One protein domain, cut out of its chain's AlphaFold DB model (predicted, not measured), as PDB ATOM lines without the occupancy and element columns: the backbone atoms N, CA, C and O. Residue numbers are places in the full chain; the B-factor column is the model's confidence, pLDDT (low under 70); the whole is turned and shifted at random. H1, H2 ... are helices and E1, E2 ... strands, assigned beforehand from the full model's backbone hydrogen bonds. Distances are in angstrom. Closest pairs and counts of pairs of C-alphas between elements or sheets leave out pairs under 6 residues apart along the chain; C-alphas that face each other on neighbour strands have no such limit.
ATOM      1  N   ALA A   3     349.293 265.567 162.259       80.00
ATOM      2  CA  ALA A   3     348.825 264.319 161.643       80.00
ATOM      3  C   ALA A   3     349.682 263.877 160.444       80.00
ATOM      4  O   ALA A   3     350.162 262.748 160.431       80.00
ATOM      5  N   MET A   4     349.972 264.782 159.498       84.62
ATOM      6  CA  MET A   4     350.780 264.436 158.319       84.62
ATOM      7  C   MET A   4     352.199 263.972 158.688       84.62
ATOM      8  O   MET A   4     352.715 263.032 158.087       84.62
ATOM      9  N   LEU A   5     352.838 264.606 159.678       84.56
ATOM     10  CA  LEU A   5     354.181 264.202 160.107       84.56
ATOM     11  C   LEU A   5     354.164 262.785 160.686       84.56
ATOM     12  O   LEU A   5     354.988 261.964 160.293       84.56
ATOM     13  N   VAL A   6     353.178 262.477 161.534       82.06
ATOM     14  CA  VAL A   6     352.999 261.132 162.099       82.06
ATOM     15  C   VAL A   6     352.752 260.097 160.996       82.06
ATOM     16  O   VAL A   6     353.424 259.069 160.968       82.06
ATOM     17  N   GLU A   7     351.840 260.373 160.060       82.81
ATOM     18  CA  GLU A   7     351.517 259.472 158.940       82.81
ATOM     19  C   GLU A   7     352.720 259.197 158.031       82.81
ATOM     20  O   GLU A   7     352.878 258.086 157.526       82.81
ATOM     21  N   SER A   8     353.584 260.194 157.831       82.50
ATOM     22  CA  SER A   8     354.774 260.059 156.986       82.50
ATOM     23  C   SER A   8     355.906 259.235 157.617       82.50
ATOM     24  O   SER A   8     356.861 258.891 156.923       82.50
ATOM     25  N   GLY A   9     355.826 258.928 158.918       83.62
ATOM     26  CA  GLY A   9     356.852 258.171 159.641       83.62
ATOM     27  C   GLY A   9     358.189 258.903 159.802       83.62
ATOM     28  O   GLY A   9     359.189 258.280 160.161       83.62
ATOM     29  N   VAL A  10     358.238 260.211 159.526       87.25
ATOM     30  CA  VAL A  10     359.447 261.014 159.740       87.25
ATOM     31  C   VAL A  10     359.717 261.185 161.233       87.25
ATOM     32  O   VAL A  10     358.794 261.285 162.041       87.25
ATOM     33  N   HIS A  11     360.994 261.262 161.607       87.69
ATOM     34  CA  HIS A  11     361.372 261.596 162.975       87.69
ATOM     35  C   HIS A  11     360.965 263.043 163.280       87.69
ATOM     36  O   HIS A  11     361.492 263.980 162.675       87.69
ATOM     37  N   ALA A  12     360.008 263.220 164.191       90.81
ATOM     38  CA  ALA A  12     359.409 264.511 164.494       90.81
ATOM     39  C   ALA A  12     359.157 264.679 165.993       90.81
ATOM     40  O   ALA A  12     358.876 263.722 166.709       90.81
ATOM     41  N   PHE A  13     359.172 265.935 166.440       90.88
ATOM     42  CA  PHE A  13     358.782 266.316 167.799       90.88
ATOM     43  C   PHE A  13     357.255 266.403 167.993       90.88
ATOM     44  O   PHE A  13     356.776 266.662 169.097       90.88
ATOM     45  N   ASN A  14     356.481 266.230 166.920       88.00
ATOM     46  CA  ASN A  14     355.023 266.157 166.926       88.00
ATOM     47  C   ASN A  14     354.574 264.703 167.103       88.00
ATOM     48  O   ASN A  14     355.180 263.801 166.531       88.00
ATOM     49  N   GLY A  15     353.455 264.480 167.789       88.25
ATOM     50  CA  GLY A  15     352.811 263.167 167.788       88.25
ATOM     51  C   GLY A  15     352.019 262.855 169.046       88.25
ATOM     52  O   GLY A  15     351.888 263.682 169.945       88.25
ATOM     53  N   VAL A  16     351.479 261.640 169.095       87.75
ATOM     54  CA  VAL A  16     350.813 261.106 170.286       87.75
ATOM     55  C   VAL A  16     351.843 260.383 171.135       87.75
ATOM     56  O   VAL A  16     352.550 259.510 170.637       87.75
ATOM     57  N   GLN A  17     351.911 260.721 172.418       86.00
ATOM     58  CA  GLN A  17     352.802 260.068 173.370       86.00
ATOM     59  C   GLN A  17     351.971 259.305 174.393       86.00
ATOM     60  O   GLN A  17     351.288 259.908 175.217       86.00
ATOM     61  N   THR A  18     352.017 257.973 174.328       80.81
ATOM     62  CA  THR A  18     351.441 257.092 175.359       80.81
ATOM     63  C   THR A  18     352.288 257.085 176.625       80.81
ATOM     64  O   THR A  18     351.748 257.067 177.728       80.81
ATOM     65  N   TYR A  19     353.605 257.161 176.444       84.50
ATOM     66  CA  TYR A  19     354.599 257.427 177.470       84.50
ATOM     67  C   TYR A  19     355.571 258.492 176.932       84.50
ATOM     68  O   TYR A  19     356.007 258.366 175.782       84.50
ATOM     69  N   PRO A  20     355.881 259.547 177.704       85.00
ATOM     70  CA  PRO A  20     356.749 260.627 177.254       85.00
ATOM     71  C   PRO A  20     358.194 260.119 177.085       85.00
ATOM     72  O   PRO A  20     358.793 259.640 178.048       85.00
ATOM     73  N   PRO A  21     358.788 260.212 175.882       88.44
ATOM     74  CA  PRO A  21     360.168 259.805 175.665       88.44
ATOM     75  C   PRO A  21     361.119 260.798 176.343       88.44
ATOM     76  O   PRO A  21     361.258 261.937 175.898       88.44
ATOM     77  N   GLU A  22     361.785 260.366 177.416       89.19
ATOM     78  CA  GLU A  22     362.670 261.226 178.217       89.19
ATOM     79  C   GLU A  22     363.788 261.878 177.398       89.19
ATOM     80  O   GLU A  22     364.158 263.017 177.660       89.19
ATOM     81  N   GLU A  23     364.343 261.177 176.407       91.38
ATOM     82  CA  GLU A  23     365.405 261.716 175.550       91.38
ATOM     83  C   GLU A  23     364.943 262.967 174.800       91.38
ATOM     84  O   GLU A  23     365.603 263.998 174.885       91.38
ATOM     85  N   MET A  24     363.762 262.915 174.179       93.31
ATOM     86  CA  MET A  24     363.148 264.059 173.500       93.31
ATOM     87  C   MET A  24     362.881 265.211 174.475       93.31
ATOM     88  O   MET A  24     363.170 266.371 174.181       93.31
ATOM     89  N   TRP A  25     362.326 264.908 175.649       95.75
ATOM     90  CA  TRP A  25     361.979 265.939 176.626       95.75
ATOM     91  C   TRP A  25     363.203 266.576 177.280       95.75
ATOM     92  O   TRP A  25     363.157 267.764 177.579       95.75
ATOM     93  N   ARG A  26     364.329 265.862 177.397       95.50
ATOM     94  CA  ARG A  26     365.615 266.450 177.806       95.50
ATOM     95  C   ARG A  26     366.164 267.452 176.788       95.50
ATOM     96  O   ARG A  26     366.888 268.360 177.184       95.50
ATOM     97  N   GLU A  27     365.822 267.322 175.507       96.00
ATOM     98  CA  GLU A  27     366.185 268.316 174.489       96.00
ATOM     99  C   GLU A  27     365.303 269.570 174.582       96.00
ATOM    100  O   GLU A  27     365.806 270.688 174.477       96.00
ATOM    101  N   ILE A  28     363.996 269.394 174.814       96.12
ATOM    102  CA  ILE A  28     363.001 270.485 174.855       96.12
ATOM    103  C   ILE A  28     363.032 271.249 176.186       96.12
ATOM    104  O   ILE A  28     362.922 272.476 176.212       96.12
ATOM    105  N   ASP A  29     363.146 270.524 177.294       96.88
ATOM    106  CA  ASP A  29     363.100 271.017 178.668       96.88
ATOM    107  C   ASP A  29     364.279 270.452 179.484       96.88
ATOM    108  O   ASP A  29     364.098 269.636 180.392       96.88
ATOM    109  N   PRO A  30     365.519 270.891 179.196       96.19
ATOM    110  CA  PRO A  30     366.722 270.357 179.841       96.19
ATOM    111  C   PRO A  30     366.778 270.622 181.351       96.19
ATOM    112  O   PRO A  30     367.537 269.973 182.065       96.19
ATOM    113  N   THR A  31     366.003 271.592 181.845       96.31
ATOM    114  CA  THR A  31     365.936 271.938 183.272       96.31
ATOM    115  C   THR A  31     364.805 271.227 184.016       96.31
ATOM    116  O   THR A  31     364.711 271.390 185.228       96.31
ATOM    117  N   GLY A  32     363.923 270.507 183.313       95.69
ATOM    118  CA  GLY A  32     362.722 269.897 183.894       95.69
ATOM    119  C   GLY A  32     361.692 270.913 184.401       95.69
ATOM    120  O   GLY A  32     360.863 270.590 185.247       95.69
ATOM    121  N   ARG A  33     361.720 272.167 183.922       96.94
ATOM    122  CA  ARG A  33     360.849 273.238 184.450       96.94
ATOM    123  C   ARG A  33     359.373 273.027 184.107       96.94
ATOM    124  O   ARG A  33     358.513 273.695 184.675       96.94
ATOM    125  N   TYR A  34     359.097 272.167 183.132       96.88
ATOM    126  CA  TYR A  34     357.777 271.854 182.610       96.88
ATOM    127  C   TYR A  34     357.408 270.383 182.779       96.88
ATOM    128  O   TYR A  34     356.439 269.952 182.156       96.88
ATOM    129  N   GLU A  35     358.134 269.618 183.598       95.69
ATOM    130  CA  GLU A  35     357.899 268.179 183.765       95.69
ATOM    131  C   GLU A  35     356.438 267.855 184.089       95.69
ATOM    132  O   GLU A  35     355.820 267.044 183.399       95.69
ATOM    133  N   ASP A  36     355.825 268.594 185.013       94.31
ATOM    134  CA  ASP A  36     354.407 268.442 185.363       94.31
ATOM    135  C   ASP A  36     353.449 268.663 184.175       94.31
ATOM    136  O   ASP A  36     352.310 268.187 184.173       94.31
ATOM    137  N   ALA A  37     353.881 269.410 183.156       94.06
ATOM    138  CA  ALA A  37     353.081 269.668 181.970       94.06
ATOM    139  C   ALA A  37     353.169 268.527 180.949       94.06
ATOM    140  O   ALA A  37     352.133 268.141 180.395       94.06
ATOM    141  N   TRP A  38     354.373 268.008 180.692       94.38
ATOM    142  CA  TRP A  38     354.627 267.049 179.616       94.38
ATOM    143  C   TRP A  38     354.687 265.585 180.055       94.38
ATOM    144  O   TRP A  38     354.504 264.707 179.213       94.38
ATOM    145  N   ASN A  39     354.891 265.295 181.341       93.88
ATOM    146  CA  ASN A  39     355.045 263.932 181.847       93.88
ATOM    147  C   ASN A  39     353.690 263.199 181.980       93.88
ATOM    148  O   ASN A  39     353.217 262.894 183.076       93.88
ATOM    149  N   ARG A  40     352.995 262.996 180.853       92.31
ATOM    150  CA  ARG A  40     351.640 262.424 180.786       92.31
ATOM    151  C   ARG A  40     351.282 261.933 179.383       92.31
ATOM    152  O   ARG A  40     351.888 262.338 178.397       92.31
ATOM    153  N   LEU A  41     350.216 261.137 179.292       92.88
ATOM    154  CA  LEU A  41     349.550 260.834 178.020       92.88
ATOM    155  C   LEU A  41     349.038 262.134 177.380       92.88
ATOM    156  O   LEU A  41     348.175 262.801 177.960       92.88
ATOM    157  N   ALA A  42     349.528 262.473 176.187       92.94
ATOM    158  CA  ALA A  42     349.079 263.660 175.464       92.94
ATOM    159  C   ALA A  42     349.381 263.617 173.960       92.94
ATOM    160  O   ALA A  42     350.262 262.902 173.483       92.94
ATOM    161  N   ASN A  43     348.667 264.466 173.221       93.56
ATOM    162  CA  ASN A  43     349.033 264.886 171.876       93.56
ATOM    163  C   ASN A  43     349.995 266.077 171.969       93.56
ATOM    164  O   ASN A  43     349.609 267.154 172.435       93.56
ATOM    165  N   VAL A  44     351.228 265.898 171.501       94.88
ATOM    166  CA  VAL A  44     352.246 266.947 171.442       94.88
ATOM    167  C   VAL A  44     352.104 267.712 170.135       94.88
ATOM    168  O   VAL A  44     352.284 267.169 169.041       94.88
ATOM    169  N   ASN A  45     351.769 268.989 170.262       94.88
ATOM    170  CA  ASN A  45     351.573 269.909 169.155       94.88
ATOM    171  C   ASN A  45     352.537 271.081 169.272       94.88
ATOM    172  O   ASN A  45     352.928 271.479 170.368       94.88
ATOM    173  N   TRP A  46     352.874 271.654 168.125       95.75
ATOM    174  CA  TRP A  46     353.800 272.771 168.031       95.75
ATOM    175  C   TRP A  46     353.124 273.975 167.395       95.75
ATOM    176  O   TRP A  46     352.336 273.831 166.460       95.75
ATOM    177  N   THR A  47     353.448 275.159 167.901       95.88
ATOM    178  CA  THR A  47     353.022 276.446 167.344       95.88
ATOM    179  C   THR A  47     354.202 277.406 167.295       95.88
ATOM    180  O   THR A  47     355.172 277.231 168.027       95.88
ATOM    181  N   LEU A  48     354.137 278.432 166.452       95.81
ATOM    182  CA  LEU A  48     355.173 279.461 166.427       95.81
ATOM    183  C   LEU A  48     355.157 280.284 167.721       95.81
ATOM    184  O   LEU A  48     354.104 280.598 168.277       95.81
ATOM    185  N   GLY A  49     356.343 280.655 168.190       95.50
ATOM    186  CA  GLY A  49     356.541 281.547 169.326       95.50
ATOM    187  C   GLY A  49     357.922 282.192 169.291       95.50
ATOM    188  O   GLY A  49     358.602 282.155 168.270       95.50
ATOM    189  N   SER A  50     358.324 282.805 170.404       95.06
ATOM    190  CA  SER A  50     359.620 283.475 170.540       95.06
ATOM    191  C   SER A  50     360.460 282.886 171.672       95.06
ATOM    192  O   SER A  50     359.952 282.627 172.773       95.06
ATOM    193  N   GLY A  51     361.760 282.745 171.405       96.56
ATOM    194  CA  GLY A  51     362.749 282.202 172.330       96.56
ATOM    195  C   GLY A  51     362.681 280.681 172.495       96.56
ATOM    196  O   GLY A  51     362.115 279.968 171.671       96.56
ATOM    197  N   GLU A  52     363.293 280.187 173.575       97.56
ATOM    198  CA  GLU A  52     363.326 278.753 173.898       97.56
ATOM    199  C   GLU A  52     361.922 278.148 174.069       97.56
ATOM    200  O   GLU A  52     360.994 278.871 174.464       97.56
ATOM    201  N   PRO A  53     361.761 276.828 173.838       97.94
ATOM    202  CA  PRO A  53     360.481 276.149 173.949       97.94
ATOM    203  C   PRO A  53     359.743 276.461 175.253       97.94
ATOM    204  O   PRO A  53     360.289 276.369 176.359       97.94
ATOM    205  N   LYS A  54     358.470 276.833 175.118       98.00
ATOM    206  CA  LYS A  54     357.522 277.003 176.219       98.00
ATOM    207  C   LYS A  54     356.463 275.930 176.094       98.00
ATOM    208  O   LYS A  54     355.839 275.811 175.042       98.00
ATOM    209  N   VAL A  55     356.268 275.181 177.169       97.56
ATOM    210  CA  VAL A  55     355.309 274.082 177.232       97.56
ATOM    211  C   VAL A  55     354.081 274.547 178.004       97.56
ATOM    212  O   VAL A  55     354.191 275.106 179.095       97.56
ATOM    213  N   THR A  56     352.905 274.330 177.429       96.81
ATOM    214  CA  THR A  56     351.613 274.638 178.053       96.81
ATOM    215  C   THR A  56     350.610 273.522 177.790       96.81
ATOM    216  O   THR A  56     350.738 272.778 176.821       96.81
ATOM    217  N   ASN A  57     349.584 273.431 178.635       95.69
ATOM    218  CA  ASN A  57     348.504 272.454 178.507       95.69
ATOM    219  C   ASN A  57     347.190 273.186 178.208       95.69
ATOM    220  O   ASN A  57     346.425 273.444 179.139       95.69
ATOM    221  N   PRO A  58     346.922 273.578 176.945       91.94
ATOM    222  CA  PRO A  58     345.734 274.368 176.617       91.94
ATOM    223  C   PRO A  58     344.437 273.603 176.910       91.94
ATOM    224  O   PRO A  58     343.436 274.196 177.304       91.94
ATOM    225  N   VAL A  59     344.469 272.277 176.748       90.62
ATOM    226  CA  VAL A  59     343.387 271.347 177.086       90.62
ATOM    227  C   VAL A  59     343.961 270.054 177.676       90.62
ATOM    228  O   VAL A  59     345.169 269.798 177.634       90.62
ATOM    229  N   ARG A  60     343.093 269.224 178.270       86.38
ATOM    230  CA  ARG A  60     343.505 268.055 179.067       86.38
ATOM    231  C   ARG A  60     344.308 267.005 178.308       86.38
ATOM    232  O   ARG A  60     345.070 266.306 178.951       86.38
ATOM    233  N   ASP A  61     344.175 266.876 177.003       89.06
ATOM    234  CA  ASP A  61     344.834 265.850 176.188       89.06
ATOM    235  C   ASP A  61     345.901 266.431 175.248       89.06
ATOM    236  O   ASP A  61     346.370 265.745 174.337       89.06
ATOM    237  N   GLN A  62     346.289 267.693 175.462       93.00
ATOM    238  CA  GLN A  62     347.264 268.383 174.628       93.00
ATOM    239  C   GLN A  62     348.418 268.955 175.431       93.00
ATOM    240  O   GLN A  62     348.228 269.613 176.454       93.00
ATOM    241  N   VAL A  63     349.609 268.759 174.888       96.19
ATOM    242  CA  VAL A  63     350.814 269.490 175.253       96.19
ATOM    243  C   VAL A  63     351.156 270.370 174.058       96.19
ATOM    244  O   VAL A  63     351.380 269.869 172.956       96.19
ATOM    245  N   LEU A  64     351.135 271.685 174.254       96.94
ATOM    246  CA  LEU A  64     351.461 272.668 173.229       96.94
ATOM    247  C   LEU A  64     352.833 273.262 173.516       96.94
ATOM    248  O   LEU A  64     353.049 273.838 174.587       96.94
ATOM    249  N   VAL A  65     353.729 273.146 172.541       97.50
ATOM    250  CA  VAL A  65     355.102 273.643 172.613       97.50
ATOM    251  C   VAL A  65     355.304 274.768 171.602       97.50
ATOM    252  O   VAL A  65     354.866 274.682 170.455       97.50
ATOM    253  N   THR A  66     355.957 275.851 172.015       97.62
ATOM    254  CA  THR A  66     356.330 276.924 171.086       97.62
ATOM    255  C   THR A  66     357.639 276.619 170.366       97.62
ATOM    256  O   THR A  66     358.596 276.167 170.991       97.62
ATOM    257  N   LEU A  67     357.715 276.968 169.085       97.50
ATOM    258  CA  LEU A  67     358.925 276.935 168.274       97.50
ATOM    259  C   LEU A  67     359.297 278.346 167.818       97.50
ATOM    260  O   LEU A  67     358.523 279.003 167.121       97.50
ATOM    261  N   ASP A  68     360.513 278.760 168.146       97.56
ATOM    262  CA  ASP A  68     361.214 279.842 167.461       97.56
ATOM    263  C   ASP A  68     362.341 279.213 166.628       97.56
ATOM    264  O   ASP A  68     363.225 278.580 167.217       97.56
ATOM    265  N   PRO A  69     362.355 279.357 165.288       97.38
ATOM    266  CA  PRO A  69     363.430 278.812 164.460       97.38
ATOM    267  C   PRO A  69     364.828 279.317 164.837       97.38
ATOM    268  O   PRO A  69     365.805 278.637 164.548       97.38
ATOM    269  N   CYS A  70     364.932 280.483 165.480       97.50
ATOM    270  CA  CYS A  70     366.194 281.043 165.956       97.50
ATOM    271  C   CYS A  70     366.573 280.594 167.380       97.50
ATOM    272  O   CYS A  70     367.654 280.944 167.855       97.50
ATOM    273  N   SER A  71     365.708 279.855 168.086       97.69
ATOM    274  CA  SER A  71     366.025 279.336 169.425       97.69
ATOM    275  C   SER A  71     367.183 278.350 169.390       97.69
ATOM    276  O   SER A  71     367.379 277.627 168.413       97.69
ATOM    277  N   SER A  72     367.928 278.257 170.490       96.94
ATOM    278  CA  SER A  72     369.065 277.346 170.549       96.94
ATOM    279  C   SER A  72     368.627 275.879 170.456       96.94
ATOM    280  O   SER A  72     369.348 275.068 169.874       96.94
ATOM    281  N   PHE A  73     367.427 275.551 170.953       97.19
ATOM    282  CA  PHE A  73     366.767 274.273 170.697       97.19
ATOM    283  C   PHE A  73     366.596 273.999 169.195       97.19
ATOM    284  O   PHE A  73     367.095 272.989 168.698       97.19
ATOM    285  N   ALA A  74     365.941 274.904 168.460       97.25
ATOM    286  CA  ALA A  74     365.662 274.698 167.039       97.25
ATOM    287  C   ALA A  74     366.952 274.539 166.228       97.25
ATOM    288  O   ALA A  74     367.078 273.598 165.453       97.25
ATOM    289  N   GLN A  75     367.938 275.399 166.485       96.94
ATOM    290  CA  GLN A  75     369.233 275.405 165.802       96.94
ATOM    291  C   GLN A  75     370.035 274.104 166.002       96.94
ATOM    292  O   GLN A  75     370.865 273.753 165.169       96.94
ATOM    293  N   ARG A  76     369.814 273.381 167.111       96.88
ATOM    294  CA  ARG A  76     370.519 272.123 167.413       96.88
ATOM    295  C   ARG A  76     369.750 270.871 167.010       96.88
ATOM    296  O   ARG A  76     370.373 269.897 166.599       96.88
ATOM    297  N   HIS A  77     368.429 270.884 167.162       96.94
ATOM    298  CA  HIS A  77     367.618 269.663 167.125       96.94
ATOM    299  C   HIS A  77     366.617 269.625 165.964       96.94
ATOM    300  O   HIS A  77     366.135 268.552 165.604       96.94
ATOM    301  N   VAL A  78     366.310 270.765 165.335       96.88
ATOM    302  CA  VAL A  78     365.282 270.858 164.291       96.88
ATOM    303  C   VAL A  78     365.928 271.180 162.950       96.88
ATOM    304  O   VAL A  78     366.512 272.238 162.769       96.88
ATOM    305  N   GLN A  79     365.781 270.285 161.972       96.75
ATOM    306  CA  GLN A  79     366.285 270.523 160.612       96.75
ATOM    307  C   GLN A  79     365.233 271.157 159.702       96.75
ATOM    308  O   GLN A  79     365.545 272.023 158.883       96.75
TER     309      GLN A  79
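What this domain is: This is residues 3 to 79 of the 111 residues of an uncharacterized protein of Curtobacterium albidum (UniProt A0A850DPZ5). A small sheet of three strands has its two long strands, E2 and E3, side by side near the middle, with short E1 along the other edge of E2. Four short helices lie round it: H1 beside E1, H3 near E3, and H2 and H4 off the sheet. The printed part has 77 residues, in the order H1 E1 H2 H3 E2 E3 H4; the sheet is mixed, order E1 E2 E3, and the class is mixed, helices and strands. It is compact, with a radius of gyration of the C-alphas of 11.7 A, and spans 30 by 28 by 22 A.

How they stand to each other: Start at H1, residues 3 to 8, which only grazes the sheet with residues 3 to 7; its closest C-alphas to E1, residues 15 to 17, are Val 6 and Gly 15, 6.0 A apart. E1 is antiparallel to E2, residues 42 to 48, at 142 degrees, with N 17 and O 42 at 2.9 A, within hydrogen-bond range. E2 is parallel to E3, residues 62 to 67, at 27 degrees, with N 67 and O 47 at 2.8 A. H3, residues 35 to 38, only grazes the sheet with residues 37 to 38; its closest C-alphas to E3 are Trp 38 and Val 63, 6.3 A apart. H2, residues 22 to 28, and H4, residues 72 to 77, are not on the sheet. They only just touch, with 3 pairs of C-alphas within 8 A, the closest Ile 28 and Phe 73 at 6.8 A, at a steep tilt of 40 degrees, opposite ways. In H1, H2 and H4 every O i to N i+4 pair is within hydrogen-bond range; H3 is too short for one.

Where its parts are: Find C-alpha 3 at (348.825, 264.319, 161.643), where H1 begins its 8.7 A. E1 is 6.4 A long, H2 9.9 A and H3 5.4 A. E2 starts at C-alpha 42, (349.079, 263.660, 175.464), and runs 19.2 A; E3 runs 15.8 A. H4, 8.5 A, ends at C-alpha 77, (367.618, 269.663, 167.125).

The domain as a whole: The C-alphas farthest apart, Ser 8 and Arg 33, stand at 31.1 A. The printed part has no cut. Look at residues 49 to 61 for the long link, E2 to E3; its residues 55 to 56 pair antiparallel with residues 64 to 65 of E3. No printed residue is under 70 in pLDDT.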